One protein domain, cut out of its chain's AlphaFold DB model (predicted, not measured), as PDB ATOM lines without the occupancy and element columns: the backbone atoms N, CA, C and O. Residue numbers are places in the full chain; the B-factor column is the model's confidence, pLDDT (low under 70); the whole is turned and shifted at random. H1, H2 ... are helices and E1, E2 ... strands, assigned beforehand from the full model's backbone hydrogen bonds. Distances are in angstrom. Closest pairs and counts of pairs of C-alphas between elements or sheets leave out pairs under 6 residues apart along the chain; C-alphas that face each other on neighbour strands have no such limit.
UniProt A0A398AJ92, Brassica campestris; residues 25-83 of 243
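This is residues 25 to 83 of the 243 residues of a protein of Brassica campestris (UniProt A0A398AJ92). Little of this domain is regular: two hairpins, E1 with E2 and E3 with E4, join through E1 and E3 into one strongly twisted sheet, with loops and short H1 off it. The 59 printed residues include E1, E2, H1, E3, E4; the antiparallel sheet runs E2, E1, E3, E4. Mostly strand, with 23 residues in named elements, it is compact: radius of gyration of the C-alphas 11.5 A, spans 33 by 27 by 22 A.

E1, residues 26 to 31, begins at C-alpha 26 (40.887, -24.948, 0.204) and is 15.6 A long. E2, residues 34 to 39, spans 16.1 A; H1, 45 to 48, 5.0 A; E3, 63 to 66, 10.5 A. E4, 72 to 74, 7.1 A, ends at C-alpha 74 (35.272, -12.950, 6.147).

Within hydrogen-bond range are N 29 and O 36 of hairpin E1 and E2, 2.9 A, N 64 and O 28 of E3 and E1, 2.9 A, and N 65 and O 73 of hairpin E3 and E4, 2.9 A. H1, too short for O i to N i+4 pairs, is not on the sheet. E2, H1, E3 form a split strand-helix-strand unit, two strands of one sheet with a helix between them in the chain and E1 between them in the sheet, crossover right-handed.

The farthest C-alphas, Asp 56 and Asp 69, are 34.3 A apart. The printed part has no cut; the H1 to E3 link is long. Residues 55 to 59 and 78 have pLDDT under 70.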
ATOM      1  N   ILE A  25      44.180 -26.385   2.298       84.75
ATOM      2  CA  ILE A  25      44.031 -26.998   0.962       84.75
ATOM      3  C   ILE A  25      42.987 -26.249   0.116       84.75
ATOM      4  O   ILE A  25      43.074 -26.196  -1.116       84.75
ATOM      5  N   PHE A  26      42.005 -25.659   0.796       87.81
ATOM      6  CA  PHE A  26      40.887 -24.948   0.204       87.81
ATOM      7  C   PHE A  26      40.888 -23.488   0.638       87.81
ATOM      8  O   PHE A  26      41.162 -23.167   1.793       87.81
ATOM      9  N   MET A  27      40.512 -22.614  -0.289       88.00
ATOM     10  CA  MET A  27      40.229 -21.213  -0.030       88.00
ATOM     11  C   MET A  27      38.760 -20.934  -0.333       88.00
ATOM     12  O   MET A  27      38.251 -21.293  -1.397       88.00
ATOM     13  N   PHE A  28      38.077 -20.280   0.604       89.94
ATOM     14  CA  PHE A  28      36.706 -19.830   0.400       89.94
ATOM     15  C   PHE A  28      36.733 -18.424  -0.187       89.94
ATOM     16  O   PHE A  28      37.356 -17.509   0.358       89.94
ATOM     17  N   THR A  29      36.060 -18.265  -1.316       87.38
ATOM     18  CA  THR A  29      36.038 -17.030  -2.102       87.38
ATOM     19  C   THR A  29      34.596 -16.627  -2.366       87.38
ATOM     20  O   THR A  29      33.713 -17.479  -2.318       87.38
ATOM     21  N   GLN A  30      34.344 -15.346  -2.633       86.44
ATOM     22  CA  GLN A  30      33.013 -14.872  -3.008       86.44
ATOM     23  C   GLN A  30      33.032 -14.283  -4.415       86.44
ATOM     24  O   GLN A  30      33.786 -13.349  -4.690       86.44
ATOM     25  N   GLU A  31      32.160 -14.789  -5.284       82.75
ATOM     26  CA  GLU A  31      31.908 -14.239  -6.618       82.75
ATOM     27  C   GLU A  31      30.401 -14.022  -6.779       82.75
ATOM     28  O   GLU A  31      29.599 -14.915  -6.519       82.75
ATOM     29  N   ASN A  32      29.999 -12.799  -7.141       84.25
ATOM     30  CA  ASN A  32      28.591 -12.403  -7.305       84.25
ATOM     31  C   ASN A  32      27.685 -12.740  -6.100       84.25
ATOM     32  O   ASN A  32      26.528 -13.113  -6.264       84.25
ATOM     33  N   GLY A  33      28.219 -12.622  -4.880       84.12
ATOM     34  CA  GLY A  33      27.488 -12.906  -3.637       84.12
ATOM     35  C   GLY A  33      27.394 -14.391  -3.267       84.12
ATOM     36  O   GLY A  33      26.859 -14.713  -2.210       84.12
ATOM     37  N   VAL A  34      27.942 -15.291  -4.088       87.88
ATOM     38  CA  VAL A  34      27.993 -16.730  -3.809       87.88
ATOM     39  C   VAL A  34      29.366 -17.089  -3.256       87.88
ATOM     40  O   VAL A  34      30.387 -16.756  -3.858       87.88
ATOM     41  N   ILE A  35      29.392 -17.776  -2.114       89.88
ATOM     42  CA  ILE A  35      30.628 -18.311  -1.540       89.88
ATOM     43  C   ILE A  35      30.937 -19.653  -2.198       89.88
ATOM     44  O   ILE A  35      30.099 -20.554  -2.220       89.88
ATOM     45  N   THR A  36      32.148 -19.794  -2.720       89.31
ATOM     46  CA  THR A  36      32.638 -21.015  -3.360       89.31
ATOM     47  C   THR A  36      33.914 -21.482  -2.674       89.31
ATOM     48  O   THR A  36      34.822 -20.690  -2.410       89.31
ATOM     49  N   GLU A  37      33.974 -22.779  -2.391       91.81
ATOM     50  CA  GLU A  37      35.182 -23.470  -1.949       91.81
ATOM     51  C   GLU A  37      36.027 -23.811  -3.183       91.81
ATOM     52  O   GLU A  37      35.550 -24.487  -4.093       91.81
ATOM     53  N   LYS A  38      37.266 -23.313  -3.241       90.75
ATOM     54  CA  LYS A  38      38.207 -23.587  -4.335       90.75
ATOM     55  C   LYS A  38      39.442 -24.283  -3.786       90.75
ATOM     56  O   LYS A  38      40.036 -23.822  -2.812       90.75
ATOM     57  N   ARG A  39      39.855 -25.382  -4.417       90.31
ATOM     58  CA  ARG A  39      41.114 -26.055  -4.084       90.31
ATOM     59  C   ARG A  39      42.277 -25.269  -4.674       90.31
ATOM     60  O   ARG A  39      42.270 -24.967  -5.863       90.31
ATOM     61  N   ILE A  40      43.305 -24.988  -3.878       89.50
ATOM     62  CA  ILE A  40      44.445 -24.161  -4.318       89.50
ATOM     63  C   ILE A  40      45.133 -24.741  -5.560       89.50
ATOM     64  O   ILE A  40      45.518 -24.003  -6.465       89.50
ATOM     65  N   THR A  41      45.219 -26.069  -5.648       88.94
ATOM     66  CA  THR A  41      45.826 -26.779  -6.784       88.94
ATOM     67  C   THR A  41      45.061 -26.630  -8.099       88.94
ATOM     68  O   THR A  41      45.593 -26.940  -9.160       88.94
ATOM     69  N   GLU A  42      43.814 -26.165  -8.052       90.69
ATOM     70  CA  GLU A  42      42.953 -25.971  -9.222       90.69
ATOM     71  C   GLU A  42      42.880 -24.500  -9.659       90.69
ATOM     72  O   GLU A  42      42.401 -24.203 -10.757       90.69
ATOM     73  N   MET A  43      43.402 -23.587  -8.834       92.19
ATOM     74  CA  MET A  43      43.433 -22.148  -9.090       92.19
ATOM     75  C   MET A  43      44.635 -21.759  -9.949       92.19
ATOM     76  O   MET A  43      45.694 -22.382  -9.873       92.19
ATOM     77  N   ALA A  44      44.491 -20.703 -10.751       93.38
ATOM     78  CA  ALA A  44      45.632 -20.068 -11.415       93.38
ATOM     79  C   ALA A  44      46.375 -19.133 -10.444       93.38
ATOM     80  O   ALA A  44      45.766 -18.584  -9.523       93.38
ATOM     81  N   LEU A  45      47.669 -18.887 -10.665       92.25
ATOM     82  CA  LEU A  45      48.465 -18.037  -9.780       92.25
ATOM     83  C   LEU A  45      47.912 -16.609  -9.692       92.25
ATOM     84  O   LEU A  45      47.780 -16.070  -8.597       92.25
ATOM     85  N   HIS A  46      47.569 -15.998 -10.828       91.19
ATOM     86  CA  HIS A  46      47.033 -14.630 -10.852       91.19
ATOM     87  C   HIS A  46      45.713 -14.512 -10.074       91.19
ATOM     88  O   HIS A  46      45.448 -13.492  -9.445       91.19
ATOM     89  N   GLU A  47      44.895 -15.567 -10.104       91.50
ATOM     90  CA  GLU A  47      43.653 -15.646  -9.345       91.50
ATOM     91  C   GLU A  47      43.968 -15.758  -7.852       91.50
ATOM     92  O   GLU A  47      43.453 -14.966  -7.068       91.50
ATOM     93  N   PHE A  48      44.850 -16.681  -7.456       91.44
ATOM     94  CA  PHE A  48      45.282 -16.846  -6.066       91.44
ATOM     95  C   PHE A  48      45.833 -15.541  -5.477       91.44
ATOM     96  O   PHE A  48      45.405 -15.118  -4.406       91.44
ATOM     97  N   LEU A  49      46.712 -14.856  -6.212       89.75
ATOM     98  CA  LEU A  49      47.307 -13.588  -5.791       89.75
ATOM     99  C   LEU A  49      46.324 -12.408  -5.805       89.75
ATOM    100  O   LEU A  49      46.699 -11.341  -5.346       89.75
ATOM    101  N   SER A  50      45.087 -12.561  -6.291       88.25
ATOM    102  CA  SER A  50      44.070 -11.492  -6.253       88.25
ATOM    103  C   SER A  50      43.295 -11.411  -4.926       88.25
ATOM    104  O   SER A  50      42.525 -10.469  -4.714       88.25
ATOM    105  N   TYR A  51      43.480 -12.393  -4.035       87.31
ATOM    106  CA  TYR A  51      42.785 -12.486  -2.751       87.31
ATOM    107  C   TYR A  51      43.628 -11.979  -1.581       87.31
ATOM    108  O   TYR A  51      44.854 -12.074  -1.583       87.31
ATOM    109  N   GLY A  52      42.944 -11.501  -0.539       79.56
ATOM    110  CA  GLY A  52      43.589 -11.032   0.689       79.56
ATOM    111  C   GLY A  52      44.378  -9.731   0.498       79.56
ATOM    112  O   GLY A  52      44.408  -9.183  -0.603       79.56
ATOM    113  N   PRO A  53      44.987  -9.189   1.564       76.50
ATOM    114  CA  PRO A  53      45.659  -7.893   1.510       76.50
ATOM    115  C   PRO A  53      46.669  -7.820   0.362       76.50
ATOM    116  O   PRO A  53      47.510  -8.695   0.223       76.50
ATOM    117  N   GLN A  54      46.576  -6.792  -0.482       71.19
ATOM    118  CA  GLN A  54      47.473  -6.594  -1.624       71.19
ATOM    119  C   GLN A  54      48.375  -5.383  -1.396       71.19
ATOM    120  O   GLN A  54      47.972  -4.428  -0.732       71.19
ATOM    121  N   LYS A  55      49.580  -5.401  -1.984       64.50
ATOM    122  CA  LYS A  55      50.585  -4.327  -1.828       64.50
ATOM    123  C   LYS A  55      50.056  -2.945  -2.214       64.50
ATOM    124  O   LYS A  55      50.410  -1.964  -1.570       64.50
ATOM    125  N   ASP A  56      49.186  -2.894  -3.220       65.12
ATOM    126  CA  ASP A  56      48.715  -1.642  -3.821       65.12
ATOM    127  C   ASP A  56      47.325  -1.220  -3.313       65.12
ATOM    128  O   ASP A  56      46.766  -0.231  -3.780       65.12
ATOM    129  N   GLY A  57      46.733  -1.974  -2.373       62.09
ATOM    130  CA  GLY A  57      45.448  -1.662  -1.726       62.09
ATOM    131  C   GLY A  57      44.206  -1.647  -2.635       62.09
ATOM    132  O   GLY A  57      43.087  -1.568  -2.130       62.09
ATOM    133  N   ALA A  58      44.365  -1.739  -3.957       53.66
ATOM    134  CA  ALA A  58      43.279  -1.666  -4.926       53.66
ATOM    135  C   ALA A  58      42.679  -3.053  -5.231       53.66
ATOM    136  O   ALA A  58      43.404  -3.996  -5.538       53.66
ATOM    137  N   ASN A  59      41.343  -3.151  -5.199       54.50
ATOM    138  CA  ASN A  59      40.537  -4.298  -5.651       54.50
ATOM    139  C   ASN A  59      40.942  -5.665  -5.081       54.50
ATOM    140  O   ASN A  59      41.151  -6.635  -5.809       54.50
ATOM    141  N   VAL A  60      40.979  -5.748  -3.754       71.25
ATOM    142  CA  VAL A  60      41.162  -7.009  -3.035       71.25
ATOM    143  C   VAL A  60      39.872  -7.826  -3.084       71.25
ATOM    144  O   VAL A  60      38.846  -7.398  -2.548       71.25
ATOM    145  N   LYS A  61      39.911  -9.026  -3.674       84.88
ATOM    146  CA  LYS A  61      38.817  -9.982  -3.479       84.88
ATOM    147  C   LYS A  61      38.830 -10.450  -2.010       84.88
ATOM    148  O   LYS A  61      39.889 -10.861  -1.519       84.88
ATOM    149  N   PRO A  62      37.690 -10.415  -1.295       82.94
ATOM    150  CA  PRO A  62      37.638 -10.862   0.090       82.94
ATOM    151  C   PRO A  62      37.919 -12.363   0.175       82.94
ATOM    152  O   PRO A  62      37.446 -13.154  -0.647       82.94
ATOM    153  N   MET A  63      38.692 -12.745   1.187       85.75
ATOM    154  CA  MET A  63      38.953 -14.139   1.526       85.75
ATOM    155  C   MET A  63      38.070 -14.542   2.702       85.75
ATOM    156  O   MET A  63      37.849 -13.754   3.621       85.75
ATOM    157  N   PHE A  64      37.596 -15.782   2.694       88.00
ATOM    158  CA  PHE A  64      36.776 -16.336   3.760       88.00
ATOM    159  C   PHE A  64      37.456 -17.554   4.379       88.00
ATOM    160  O   PHE A  64      38.239 -18.254   3.732       88.00
ATOM    161  N   ARG A  65      37.140 -17.821   5.646       85.06
ATOM    162  CA  ARG A  65      37.567 -19.034   6.346       85.06
ATOM    163  C   ARG A  65      36.373 -19.766   6.926       85.06
ATOM    164  O   ARG A  65      35.382 -19.147   7.308       85.06
ATOM    165  N   LYS A  66      36.505 -21.089   7.005       86.44
ATOM    166  CA  LYS A  66      35.526 -21.985   7.614       86.44
ATOM    167  C   LYS A  66      36.061 -22.486   8.950       86.44
ATOM    168  O   LYS A  66      37.160 -23.029   9.025       86.44
ATOM    169  N   THR A  67      35.298 -22.285  10.012       85.62
ATOM    170  CA  THR A  67      35.604 -22.834  11.335       85.62
ATOM    171  C   THR A  67      35.315 -24.340  11.385       85.62
ATOM    172  O   THR A  67      34.632 -24.890  10.519       85.62
ATOM    173  N   LYS A  68      35.802 -25.033  12.425       84.81
ATOM    174  CA  LYS A  68      35.574 -26.484  12.606       84.81
ATOM    175  C   LYS A  68      34.091 -26.860  12.720       84.81
ATOM    176  O   LYS A  68      33.709 -27.949  12.314       84.81
ATOM    177  N   ASP A  69      33.265 -25.961  13.243       88.81
ATOM    178  CA  ASP A  69      31.806 -26.092  13.342       88.81
ATOM    179  C   ASP A  69      31.066 -25.638  12.068       88.81
ATOM    180  O   ASP A  69      29.842 -25.588  12.042       88.81
ATOM    181  N   GLY A  70      31.796 -25.322  10.994       86.81
ATOM    182  CA  GLY A  70      31.243 -25.089   9.662       86.81
ATOM    183  C   GLY A  70      30.803 -23.657   9.365       86.81
ATOM    184  O   GLY A  70      30.374 -23.396   8.242       86.81
ATOM    185  N   ARG A  71      30.939 -22.721  10.311       89.94
ATOM    186  CA  ARG A  71      30.637 -21.302  10.076       89.94
ATOM    187  C   ARG A  71      31.672 -20.691   9.139       89.94
ATOM    188  O   ARG A  71      32.871 -20.914   9.297       89.94
ATOM    189  N   ILE A  72      31.202 -19.900   8.181       89.25
ATOM    190  CA  ILE A  72      32.056 -19.161   7.250       89.25
ATOM    191  C   ILE A  72      32.066 -17.692   7.662       89.25
ATOM    192  O   ILE A  72      31.014 -17.113   7.927       89.25
ATOM    193  N   PHE A  73      33.250 -17.093   7.718       88.31
ATOM    194  CA  PHE A  73      33.425 -15.684   8.049       88.31
ATOM    195  C   PHE A  73      34.462 -15.038   7.136       88.31
ATOM    196  O   PHE A  73      35.377 -15.701   6.639       88.31
ATOM    197  N   GLU A  74      34.304 -13.738   6.904       86.94
ATOM    198  CA  GLU A  74      35.272 -12.950   6.147       86.94
ATOM    199  C   GLU A  74      36.561 -12.799   6.965       86.94
ATOM    200  O   GLU A  74      36.539 -12.382   8.126       86.94
ATOM    201  N   TRP A  75      37.694 -13.144   6.362       84.75
ATOM    202  CA  TRP A  75      39.008 -13.030   6.978       84.75
ATOM    203  C   TRP A  75      39.485 -11.576   6.922       84.75
ATOM    204  O   TRP A  75      40.114 -11.147   5.955       84.75
ATOM    205  N   LYS A  76      39.175 -10.813   7.974       79.00
ATOM    206  CA  LYS A  76      39.678  -9.448   8.176       79.00
ATOM    207  C   LYS A  76      40.818  -9.462   9.179       79.00
ATOM    208  O   LYS A  76      40.636  -9.883  10.319       79.00
ATOM    209  N   VAL A  77      41.975  -8.959   8.767       71.69
ATOM    210  CA  VAL A  77      43.160  -8.834   9.622       71.69
ATOM    211  C   VAL A  77      43.617  -7.386   9.619       71.69
ATOM    212  O   VAL A  77      43.593  -6.727   8.584       71.69
ATOM    213  N   VAL A  78      44.031  -6.889  10.786       68.75
ATOM    214  CA  VAL A  78      44.533  -5.515  10.955       68.75
ATOM    215  C   VAL A  78      45.863  -5.315  10.221       68.75
ATOM    216  O   VAL A  78      46.102  -4.260   9.641       68.75
ATOM    217  N   LYS A  79      46.726  -6.334  10.244       73.19
ATOM    218  CA  LYS A  79      48.019  -6.357   9.562       73.19
ATOM    219  C   LYS A  79      48.299  -7.775   9.079       73.19
ATOM    220  O   LYS A  79      48.434  -8.677   9.899       73.19
ATOM    221  N   ASP A  80      48.389  -7.944   7.771       75.75
ATOM    222  CA  ASP A  80      48.789  -9.192   7.126       75.75
ATOM    223  C   ASP A  80      49.630  -8.844   5.899       75.75
ATOM    224  O   ASP A  80      49.465  -7.769   5.312       75.75
ATOM    225  N   ASP A  81      50.533  -9.744   5.532       80.75
ATOM    226  CA  ASP A  81      51.303  -9.609   4.302       80.75
ATOM    227  C   ASP A  81      50.509 -10.180   3.120       80.75
ATOM    228  O   ASP A  81      49.675 -11.074   3.296       80.75
ATOM    229  N   PRO A  82      50.766  -9.703   1.891       84.25
ATOM    230  CA  PRO A  82      50.146 -10.279   0.712       84.25
ATOM    231  C   PRO A  82      50.514 -11.748   0.539       84.25
ATOM    232  O   PRO A  82      51.636 -12.175   0.843       84.25
ATOM    233  N   LEU A  83      49.574 -12.500  -0.035       87.88
ATOM    234  CA  LEU A  83      49.840 -13.850  -0.517       87.88
ATOM    235  C   LEU A  83      51.061 -13.826  -1.441       87.88
ATOM    236  O   LEU A  83      51.263 -12.894  -2.223       87.88
TER     237      LEU A  83